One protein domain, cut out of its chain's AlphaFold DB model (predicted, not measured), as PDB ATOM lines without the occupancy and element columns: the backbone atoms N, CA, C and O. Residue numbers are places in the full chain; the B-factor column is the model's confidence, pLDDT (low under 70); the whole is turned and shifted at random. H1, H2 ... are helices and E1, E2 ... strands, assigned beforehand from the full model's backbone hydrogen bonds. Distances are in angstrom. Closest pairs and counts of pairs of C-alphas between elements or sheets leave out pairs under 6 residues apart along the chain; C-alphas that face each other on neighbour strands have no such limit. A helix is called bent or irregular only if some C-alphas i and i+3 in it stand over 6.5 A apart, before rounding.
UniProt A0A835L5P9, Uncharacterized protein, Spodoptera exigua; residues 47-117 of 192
ATOM      1  N   MET A  47      39.171 100.725  82.664       98.06
ATOM      2  CA  MET A  47      40.528 101.182  82.939       98.06
ATOM      3  C   MET A  47      41.433 100.752  81.792       98.06
ATOM      4  O   MET A  47      41.278  99.639  81.278       98.06
ATOM      5  N   ALA A  48      42.383 101.604  81.417       97.56
ATOM      6  CA  ALA A  48      43.311 101.321  80.335       97.56
ATOM      7  C   ALA A  48      44.759 101.593  80.733       97.56
ATOM      8  O   ALA A  48      45.059 102.577  81.412       97.56
ATOM      9  N   GLN A  49      45.658 100.706  80.313       96.94
ATOM     10  CA  GLN A  49      47.097 100.938  80.369       96.94
ATOM     11  C   GLN A  49      47.823 100.094  79.320       96.94
ATOM     12  O   GLN A  49      47.291  99.100  78.824       96.94
ATOM     13  N   ARG A  50      49.061 100.471  79.006       97.38
ATOM     14  CA  ARG A  50      49.969  99.704  78.151       97.38
ATOM     15  C   ARG A  50      51.283  99.493  78.886       97.38
ATOM     16  O   ARG A  50      51.815 100.435  79.466       97.38
ATOM     17  N   GLY A  51      51.813  98.278  78.837       95.12
ATOM     18  CA  GLY A  51      53.075  97.946  79.492       95.12
ATOM     19  C   GLY A  51      53.489  96.500  79.261       95.12
ATOM     20  O   GLY A  51      52.823  95.767  78.533       95.12
ATOM     21  N   ASN A  52      54.595  96.095  79.883       96.81
ATOM     22  CA  ASN A  52      55.049  94.708  79.867       96.81
ATOM     23  C   ASN A  52      54.388  93.926  81.002       96.81
ATOM     24  O   ASN A  52      54.591  94.249  82.169       96.81
ATOM     25  N   PHE A  53      53.645  92.879  80.649       97.19
ATOM     26  CA  PHE A  53      52.961  92.000  81.596       97.19
ATOM     27  C   PHE A  53      53.189  90.536  81.240       97.19
ATOM     28  O   PHE A  53      53.547  90.199  80.109       97.19
ATOM     29  N   ASN A  54      52.955  89.654  82.204       97.75
ATOM     30  CA  ASN A  54      52.943  88.220  81.970       97.75
ATOM     31  C   ASN A  54      51.686  87.867  81.169       97.75
ATOM     32  O   ASN A  54      50.563  88.063  81.629       97.75
ATOM     33  N   TYR A  55      51.869  87.372  79.948       98.62
ATOM     34  CA  TYR A  55      50.771  87.154  79.017       98.62
ATOM     35  C   TYR A  55      50.923  85.845  78.247       98.62
ATOM     36  O   TYR A  55      52.029  85.397  77.934       98.62
ATOM     37  N   PHE A  56      49.788  85.234  77.926       98.19
ATOM     38  CA  PHE A  56      49.678  84.046  77.093       98.19
ATOM     39  C   PHE A  56      48.400  84.116  76.252       98.19
ATOM     40  O   PHE A  56      47.384  84.664  76.669       98.19
ATOM     41  N   SER A  57      48.415  83.534  75.056       97.50
ATOM     42  CA  SER A  57      47.220  83.405  74.221       97.50
ATOM     43  C   SER A  57      47.283  82.126  73.405       97.50
ATOM     44  O   SER A  57      48.310  81.812  72.808       97.50
ATOM     45  N   ASN A  58      46.149  81.443  73.298       95.31
ATOM     46  CA  ASN A  58      45.943  80.309  72.400       95.31
ATOM     47  C   ASN A  58      44.703  80.548  71.520       95.31
ATOM     48  O   ASN A  58      44.215  81.671  71.409       95.31
ATOM     49  N   GLU A  59      44.185  79.518  70.857       94.50
ATOM     50  CA  GLU A  59      43.002  79.637  69.991       94.50
ATOM     51  C   GLU A  59      41.702  79.948  70.753       94.50
ATOM     52  O   GLU A  59      40.778  80.517  70.177       94.50
ATOM     53  N   LYS A  60      41.631  79.618  72.047       95.50
ATOM     54  CA  LYS A  60      40.415  79.692  72.869       95.50
ATOM     55  C   LYS A  60      40.347  80.939  73.746       95.50
ATOM     56  O   LYS A  60      39.277  81.528  73.889       95.50
ATOM     57  N   PHE A  61      41.463  81.355  74.340       97.62
ATOM     58  CA  PHE A  61      41.498  82.447  75.310       97.62
ATOM     59  C   PHE A  61      42.846  83.171  75.347       97.62
ATOM     60  O   PHE A  61      43.846  82.728  74.777       97.62
ATOM     61  N   GLN A  62      42.838  84.300  76.045       97.88
ATOM     62  CA  GLN A  62      44.000  85.072  76.463       97.88
ATOM     63  C   GLN A  62      44.119  84.979  77.988       97.88
ATOM     64  O   GLN A  62      43.102  84.961  78.682       97.88
ATOM     65  N   ALA A  63      45.337  84.902  78.505       98.19
ATOM     66  CA  ALA A  63      45.643  84.955  79.925       98.19
ATOM     67  C   ALA A  63      46.575  86.137  80.187       98.19
ATOM     68  O   ALA A  63      47.548  86.331  79.457       98.19
ATOM     69  N   LEU A  64      46.256  86.920  81.209       98.44
ATOM     70  CA  LEU A  64      47.012  88.093  81.632       98.44
ATOM     71  C   LEU A  64      47.250  87.996  83.130       98.44
ATOM     72  O   LEU A  64      46.302  87.814  83.883       98.44
ATOM     73  N   ASP A  65      48.492  88.155  83.548       97.75
ATOM     74  CA  ASP A  65      48.908  88.108  84.939       97.75
ATOM     75  C   ASP A  65      49.525  89.455  85.336       97.75
ATOM     76  O   ASP A  65      50.497  89.922  84.733       97.75
ATOM     77  N   MET A  66      48.893  90.113  86.312       96.31
ATOM     78  CA  MET A  66      49.274  91.439  86.804       96.31
ATOM     79  C   MET A  66      49.717  91.340  88.261       96.31
ATOM     80  O   MET A  66      48.926  90.966  89.124       96.31
ATOM     81  N   LEU A  67      50.972  91.682  88.540       95.69
ATOM     82  CA  LEU A  67      51.529  91.625  89.890       95.69
ATOM     83  C   LEU A  67      50.974  92.744  90.778       95.69
ATOM     84  O   LEU A  67      50.767  93.877  90.330       95.69
ATOM     85  N   TYR A  68      50.816  92.432  92.058       95.38
ATOM     86  CA  TYR A  68      50.656  93.431  93.108       95.38
ATOM     87  C   TYR A  68      52.015  93.848  93.682       95.38
ATOM     88  O   TYR A  68      53.047  93.212  93.436       95.38
ATOM     89  N   VAL A  69      52.019  94.929  94.459       92.69
ATOM     90  CA  VAL A  69      53.179  95.361  95.245       92.69
ATOM     91  C   VAL A  69      53.689  94.195  96.102       92.69
ATOM     92  O   VAL A  69      52.913  93.455  96.700       92.69
ATOM     93  N   GLY A  70      55.011  94.019  96.135       90.81
ATOM     94  CA  GLY A  70      55.678  92.896  96.804       90.81
ATOM     95  C   GLY A  70      55.997  91.721  95.875       90.81
ATOM     96  O   GLY A  70      56.986  91.040  96.103       90.81
ATOM     97  N   GLY A  71      55.244  91.532  94.785       88.06
ATOM     98  CA  GLY A  71      55.534  90.517  93.761       88.06
ATOM     99  C   GLY A  71      55.130  89.079  94.115       88.06
ATOM    100  O   GLY A  71      55.182  88.219  93.240       88.06
ATOM    101  N   ASP A  72      54.675  88.827  95.345       89.50
ATOM    102  CA  ASP A  72      54.261  87.495  95.820       89.50
ATOM    103  C   ASP A  72      52.787  87.164  95.517       89.50
ATOM    104  O   ASP A  72      52.352  86.022  95.666       89.50
ATOM    105  N   LEU A  73      52.005  88.161  95.092       92.50
ATOM    106  CA  LEU A  73      50.598  88.024  94.725       92.50
ATOM    107  C   LEU A  73      50.360  88.626  93.341       92.50
ATOM    108  O   LEU A  73      50.950  89.650  92.980       92.50
ATOM    109  N   SER A  74      49.432  88.036  92.594       94.62
ATOM    110  CA  SER A  74      49.039  88.534  91.283       94.62
ATOM    111  C   SER A  74      47.551  88.344  90.993       94.62
ATOM    112  O   SER A  74      46.852  87.558  91.636       94.62
ATOM    113  N   PHE A  75      47.052  89.100  90.019       94.75
ATOM    114  CA  PHE A  75      45.711  88.973  89.468       94.75
ATOM    115  C   PHE A  75      45.781  88.317  88.088       94.75
ATOM    116  O   PHE A  75      46.090  88.970  87.087       94.75
ATOM    117  N   LEU A  76      45.471  87.021  88.042       96.38
ATOM    118  CA  LEU A  76      45.390  86.253  86.803       96.38
ATOM    119  C   LEU A  76      43.993  86.380  86.185       96.38
ATOM    120  O   LEU A  76      42.998  85.902  86.730       96.38
ATOM    121  N   THR A  77      43.924  86.980  85.003       96.19
ATOM    122  CA  THR A  77      42.702  87.116  84.207       96.19
ATOM    123  C   THR A  77      42.712  86.129  83.051       96.19
ATOM    124  O   THR A  77      43.686  86.062  82.305       96.19
ATOM    125  N   ILE A  78      41.597  85.426  82.846       96.94
ATOM    126  CA  ILE A  78      41.352  84.597  81.663       96.94
ATOM    127  C   ILE A  78      40.230  85.230  80.841       96.94
ATOM    128  O   ILE A  78      39.100  85.355  81.311       96.94
ATOM    129  N   LEU A  79      40.537  85.613  79.604       96.19
ATOM    130  CA  LEU A  79      39.598  86.223  78.667       96.19
ATOM    131  C   LEU A  79      39.326  85.270  77.492       96.19
ATOM    132  O   LEU A  79      40.181  85.118  76.615       96.19
ATOM    133  N   PRO A  80      38.149  84.625  77.433       95.56
ATOM    134  CA  PRO A  80      37.749  83.836  76.274       95.56
ATOM    135  C   PRO A  80      37.677  84.694  75.008       95.56
ATOM    136  O   PRO A  80      37.102  85.782  75.021       95.56
ATOM    137  N   LYS A  81      38.177  84.171  73.884       94.88
ATOM    138  CA  LYS A  81      38.016  84.807  72.563       94.88
ATOM    139  C   LYS A  81      36.577  84.720  72.055       94.88
ATOM    140  O   LYS A  81      36.151  85.535  71.241       94.88
ATOM    141  N   ASN A  82      35.822  83.742  72.553       90.25
ATOM    142  CA  ASN A  82      34.391  83.589  72.327       90.25
ATOM    143  C   ASN A  82      33.679  83.398  73.671       90.25
ATOM    144  O   ASN A  82      34.026  82.505  74.442       90.25
ATOM    145  N   THR A  83      32.647  84.198  73.942       82.19
ATOM    146  CA  THR A  83      31.892  84.138  75.203       82.19
ATOM    147  C   THR A  83      31.204  82.792  75.433       82.19
ATOM    148  O   THR A  83      30.945  82.433  76.579       82.19
ATOM    149  N   ARG A  84      30.918  82.031  74.368       85.62
ATOM    150  CA  ARG A  84      30.310  80.692  74.456       85.62
ATOM    151  C   ARG A  84      31.252  79.648  75.056       85.62
ATOM    152  O   ARG A  84      30.776  78.681  75.640       85.62
ATOM    153  N   ASP A  85      32.558  79.880  74.970       89.00
ATOM    154  CA  ASP A  85      33.580  78.928  75.407       89.00
ATOM    155  C   ASP A  85      33.896  79.069  76.905       89.00
ATOM    156  O   ASP A  85      34.614  78.243  77.461       89.00
ATOM    157  N   LEU A  86      33.346  80.089  77.585       90.19
ATOM    158  CA  LEU A  86      33.658  80.387  78.987       90.19
ATOM    159  C   LEU A  86      33.445  79.174  79.904       90.19
ATOM    160  O   LEU A  86      34.306  78.881  80.726       90.19
ATOM    161  N   LYS A  87      32.330  78.451  79.747       91.25
ATOM    162  CA  LYS A  87      32.023  77.278  80.580       91.25
ATOM    163  C   LYS A  87      33.052  76.157  80.385       91.25
ATOM    164  O   LYS A  87      33.583  75.655  81.366       91.25
ATOM    165  N   GLU A  88      33.358  75.815  79.132       93.88
ATOM    166  CA  GLU A  88      34.352  74.788  78.783       93.88
ATOM    167  C   GLU A  88      35.747  75.162  79.314       93.88
ATOM    168  O   GLU A  88      36.465  74.320  79.852       93.88
ATOM    169  N   ILE A  89      36.128  76.438  79.190       95.12
ATOM    170  CA  ILE A  89      37.412  76.949  79.683       95.12
ATOM    171  C   ILE A  89      37.489  76.820  81.207       95.12
ATOM    172  O   ILE A  89      38.487  76.310  81.709       95.12
ATOM    173  N   VAL A  90      36.446  77.228  81.938       93.88
ATOM    174  CA  VAL A  90      36.397  77.105  83.406       93.88
ATOM    175  C   VAL A  90      36.484  75.640  83.839       93.88
ATOM    176  O   VAL A  90      37.281  75.312  84.710       93.88
ATOM    177  N   GLU A  91      35.736  74.742  83.192       94.75
ATOM    178  CA  GLU A  91      35.787  73.304  83.493       94.75
ATOM    179  C   GLU A  91      37.183  72.712  83.267       94.75
ATOM    180  O   GLU A  91      37.650  71.915  84.076       94.75
ATOM    181  N   ARG A  92      37.884  73.131  82.207       95.06
ATOM    182  CA  ARG A  92      39.266  72.702  81.946       95.06
ATOM    183  C   ARG A  92      40.268  73.272  82.940       95.06
ATOM    184  O   ARG A  92      41.210  72.578  83.302       95.06
ATOM    185  N   LEU A  93      40.094  74.519  83.369       95.75
ATOM    186  CA  LEU A  93      40.979  75.156  84.347       95.75
ATOM    187  C   LEU A  93      40.837  74.563  85.755       95.75
ATOM    188  O   LEU A  93      41.741  74.747  86.562       95.75
ATOM    189  N   ASN A  94      39.767  73.809  86.036       93.62
ATOM    190  CA  ASN A  94      39.656  73.038  87.276       93.62
ATOM    191  C   ASN A  94      40.654  71.868  87.350       93.62
ATOM    192  O   ASN A  94      40.899  71.372  88.445       93.62
ATOM    193  N   ASP A  95      41.228  71.418  86.224       96.25
ATOM    194  CA  ASP A  95      42.344  70.466  86.232       96.25
ATOM    195  C   ASP A  95      43.643  71.199  86.630       96.25
ATOM    196  O   ASP A  95      44.142  72.024  85.851       96.25
ATOM    197  N   PRO A  96      44.249  70.879  87.792       95.44
ATOM    198  CA  PRO A  96      45.462  71.547  88.262       95.44
ATOM    199  C   PRO A  96      46.646  71.407  87.300       95.44
ATOM    200  O   PRO A  96      47.478  72.310  87.202       95.44
ATOM    201  N   ILE A  97      46.731  70.294  86.558       97.25
ATOM    202  CA  ILE A  97      47.804  70.067  85.585       97.25
ATOM    203  C   ILE A  97      47.630  71.017  84.401       97.25
ATOM    204  O   ILE A  97      48.603  71.602  83.917       97.25
ATOM    205  N   TYR A  98      46.397  71.175  83.919       96.88
ATOM    206  CA  TYR A  98      46.098  72.104  82.837       96.88
ATOM    207  C   TYR A  98      46.310  73.554  83.275       96.88
ATOM    208  O   TYR A  98      46.998  74.302  82.579       96.88
ATOM    209  N   PHE A  99      45.798  73.931  84.448       97.00
ATOM    210  CA  PHE A  99      46.005  75.257  85.024       97.00
ATOM    211  C   PHE A  99      47.497  75.588  85.170       97.00
ATOM    212  O   PHE A  99      47.952  76.616  84.667       97.00
ATOM    213  N   GLY A 100      48.288  74.674  85.743       97.50
ATOM    214  CA  GLY A 100      49.735  74.841  85.882       97.50
ATOM    215  C   GLY A 100      50.453  75.033  84.543       97.50
ATOM    216  O   GLY A 100      51.357  75.862  84.443       97.50
ATOM    217  N   LYS A 101      50.019  74.343  83.478       97.31
ATOM    218  CA  LYS A 101      50.550  74.558  82.118       97.31
ATOM    219  C   LYS A 101      50.226  75.949  81.573       97.31
ATOM    220  O   LYS A 101      51.073  76.535  80.901       97.31
ATOM    221  N   VAL A 102      49.026  76.473  81.836       97.44
ATOM    222  CA  VAL A 102      48.641  77.836  81.427       97.44
ATOM    223  C   VAL A 102      49.520  78.861  82.134       97.44
ATOM    224  O   VAL A 102      50.107  79.706  81.463       97.44
ATOM    225  N   VAL A 103      49.685  78.732  83.454       97.12
ATOM    226  CA  VAL A 103      50.546  79.618  84.253       97.12
ATOM    227  C   VAL A 103      51.994  79.565  83.761       97.12
ATOM    228  O   VAL A 103      52.590  80.602  83.491       97.12
ATOM    229  N   ALA A 104      52.541  78.369  83.527       97.75
ATOM    230  CA  ALA A 104      53.901  78.202  83.007       97.75
ATOM    231  C   ALA A 104      54.095  78.731  81.570       97.75
ATOM    232  O   ALA A 104      55.230  78.889  81.119       97.75
ATOM    233  N   SER A 105      53.009  78.982  80.832       98.06
ATOM    234  CA  SER A 105      53.061  79.511  79.463       98.06
ATOM    235  C   SER A 105      53.061  81.040  79.402       98.06
ATOM    236  O   SER A 105      53.290  81.588  78.321       98.06
ATOM    237  N   LEU A 106      52.806  81.723  80.522       98.25
ATOM    238  CA  LEU A 106      52.851  83.179  80.615       98.25
ATOM    239  C   LEU A 106      54.279  83.683  80.389       98.25
ATOM    240  O   LEU A 106      55.241  83.142  80.937       98.25
ATOM    241  N   LYS A 107      54.423  84.729  79.573       98.00
ATOM    242  CA  LYS A 107      55.719  85.359  79.294       98.00
ATOM    243  C   LYS A 107      55.602  86.882  79.289       98.00
ATOM    244  O   LYS A 107      54.565  87.385  78.845       98.00
ATOM    245  N   PRO A 108      56.657  87.610  79.695       97.81
ATOM    246  CA  PRO A 108      56.702  89.062  79.570       97.81
ATOM    247  C   PRO A 108      56.433  89.489  78.126       97.81
ATOM    248  O   PRO A 108      57.164  89.113  77.210       97.81
ATOM    249  N   THR A 109      55.359  90.243  77.928       98.19
ATOM    250  CA  THR A 109      54.890  90.709  76.623       98.19
ATOM    251  C   THR A 109      54.351  92.124  76.774       98.19
ATOM    252  O   THR A 109      53.633  92.409  77.735       98.19
ATOM    253  N   GLU A 110      54.659  93.004  75.823       98.00
ATOM    254  CA  GLU A 110      54.029  94.319  75.771       98.00
ATOM    255  C   GLU A 110      52.566  94.164  75.335       98.00
ATOM    256  O   GLU A 110      52.283  93.655  74.249       98.00
ATOM    257  N   VAL A 111      51.633  94.586  76.186       97.69
ATOM    258  CA  VAL A 111      50.190  94.453  75.958       97.69
ATOM    259  C   VAL A 111      49.457  95.747  76.290       97.69
ATOM    260  O   VAL A 111      49.856  96.504  77.176       97.69
ATOM    261  N   GLU A 112      48.361  95.988  75.575       97.88
ATOM    262  CA  GLU A 112      47.365  96.999  75.919       97.88
ATOM    263  C   GLU A 112      46.227  96.323  76.689       97.88
ATOM    264  O   GLU A 112      45.601  95.377  76.205       97.88
ATOM    265  N   ILE A 113      45.975  96.794  77.906       97.94
ATOM    266  CA  ILE A 113      45.006  96.223  78.836       97.94
ATOM    267  C   ILE A 113      43.799  97.144  78.894       97.94
ATOM    268  O   ILE A 113      43.943  98.333  79.154       97.94
ATOM    269  N   ASN A 114      42.611  96.568  78.715       97.75
ATOM    270  CA  ASN A 114      41.332  97.216  78.970       97.75
ATOM    271  C   ASN A 114      40.569  96.359  79.989       97.75
ATOM    272  O   ASN A 114      40.080  95.281  79.643       97.75
ATOM    273  N   LEU A 115      40.519  96.808  81.244       97.19
ATOM    274  CA  LEU A 115      39.954  96.055  82.366       97.19
ATOM    275  C   LEU A 115      38.809  96.851  83.009       97.19
ATOM    276  O   LEU A 115      39.014  98.002  83.399       97.19
ATOM    277  N   PRO A 116      37.589  96.293  83.126       96.94
ATOM    278  CA  PRO A 116      36.490  97.014  83.745       96.94
ATOM    279  C   PRO A 116      36.738  97.192  85.242       96.94
ATOM    280  O   PRO A 116      37.226  96.282  85.910       96.94
ATOM    281  N   LYS A 117      36.311  98.332  85.786       95.00
ATOM    282  CA  LYS A 117      36.116  98.475  87.231       95.00
ATOM    283  C   LYS A 117      34.923  97.634  87.644       95.00
ATOM    284  O   LYS A 117      33.865  97.712  87.010       95.00
TER     285      LYS A 117
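AT A GLANCE: This is residues 47 to 117 of the 192 residues of an uncharacterized protein of Spodoptera exigua (UniProt A0A835L5P9). A twisted, curled antiparallel sheet of four strands runs through the domain, with E2 and E3 nearest its middle and two helices, H1 and H2, meeting in a corner on one side of that pair. E1 and E4 run side by side as antiparallel neighbours and bend sharply together, E1 at residue 52 and E4 at residue 110. The printed part has 71 residues, with four named strands and two named helices in the order E1, E2, E3, H1, H2, E4; the sheet's order is E3, E2, E1, E4. The class is mixed, helices and strands. The whole is compact and rounded, with a radius of gyration of the C-alphas of 12.5 A and spans of 30 by 24 by 21 A.

IN THESE COORDINATES: E1, residues 47 to 57, begins with C-alpha 47 at (40.528, 101.182, 82.939), measures 20.9 A and bends by 94 degrees at residue 52. E2, residues 61 to 67, measures 19.9 A. E3, residues 74 to 80, measures 19.4 A. H1, residues 83 to 93, measures 15.7 A and begins with C-alpha 83 at (31.892, 84.138, 75.203). It is irregular: C-alphas 84 and 87 are 7.2 A apart. H2 is residues 96 to 104. E4, residues 107 to 116, measures 22.9 A, bends by 83 degrees at residue 110 and ends with C-alpha 116 at (36.490, 97.014, 83.745).

HOW THE PARTS SIT: E1, E2 and E3 form a meander, each strand the antiparallel neighbour of the one before. E2 and E3 are a hairpin, with N 64 and O 77 within hydrogen-bond range at 2.9 A. E1 and E2 are a hairpin too, with N 63 and O 56 at 2.8 A. E4 is antiparallel to E1, with N 51 and O 111 at 3.1 A and N 109 and O 53 at 2.8 A. The edge strands E3 and E4 are apart. H1 is on the sheet, and together they make two layers, a helix on one face of a sheet; the closest C-alphas of H1 and E3 are those of Leu 86 and Pro 80, 6.0 A apart. H2 only grazes the sheet with its residues 102 to 104; its closest C-alpha to E1 is that of Val 102, 7.6 A from that of Phe 56. H1 and H2 only just touch, with 3 pairs of C-alphas within 8 A, and touch only at the corner; the closest C-alphas are those of Leu 93 and Phe 99, 5.1 A apart. Their lines are only just about perpendicular, at 71 degrees. In H2 every O i to N i+4 pair is within hydrogen-bond range; in H1, 5 of 7 are.

THE WHOLE: The two C-alphas farthest apart are those of Gly 70 and Arg 84, 35.9 A. The printed part has no cut. The link from E2 to E3 is short, and the other four are tight. Mean pLDDT of the printed part is 95.5, and no printed residue is under 70.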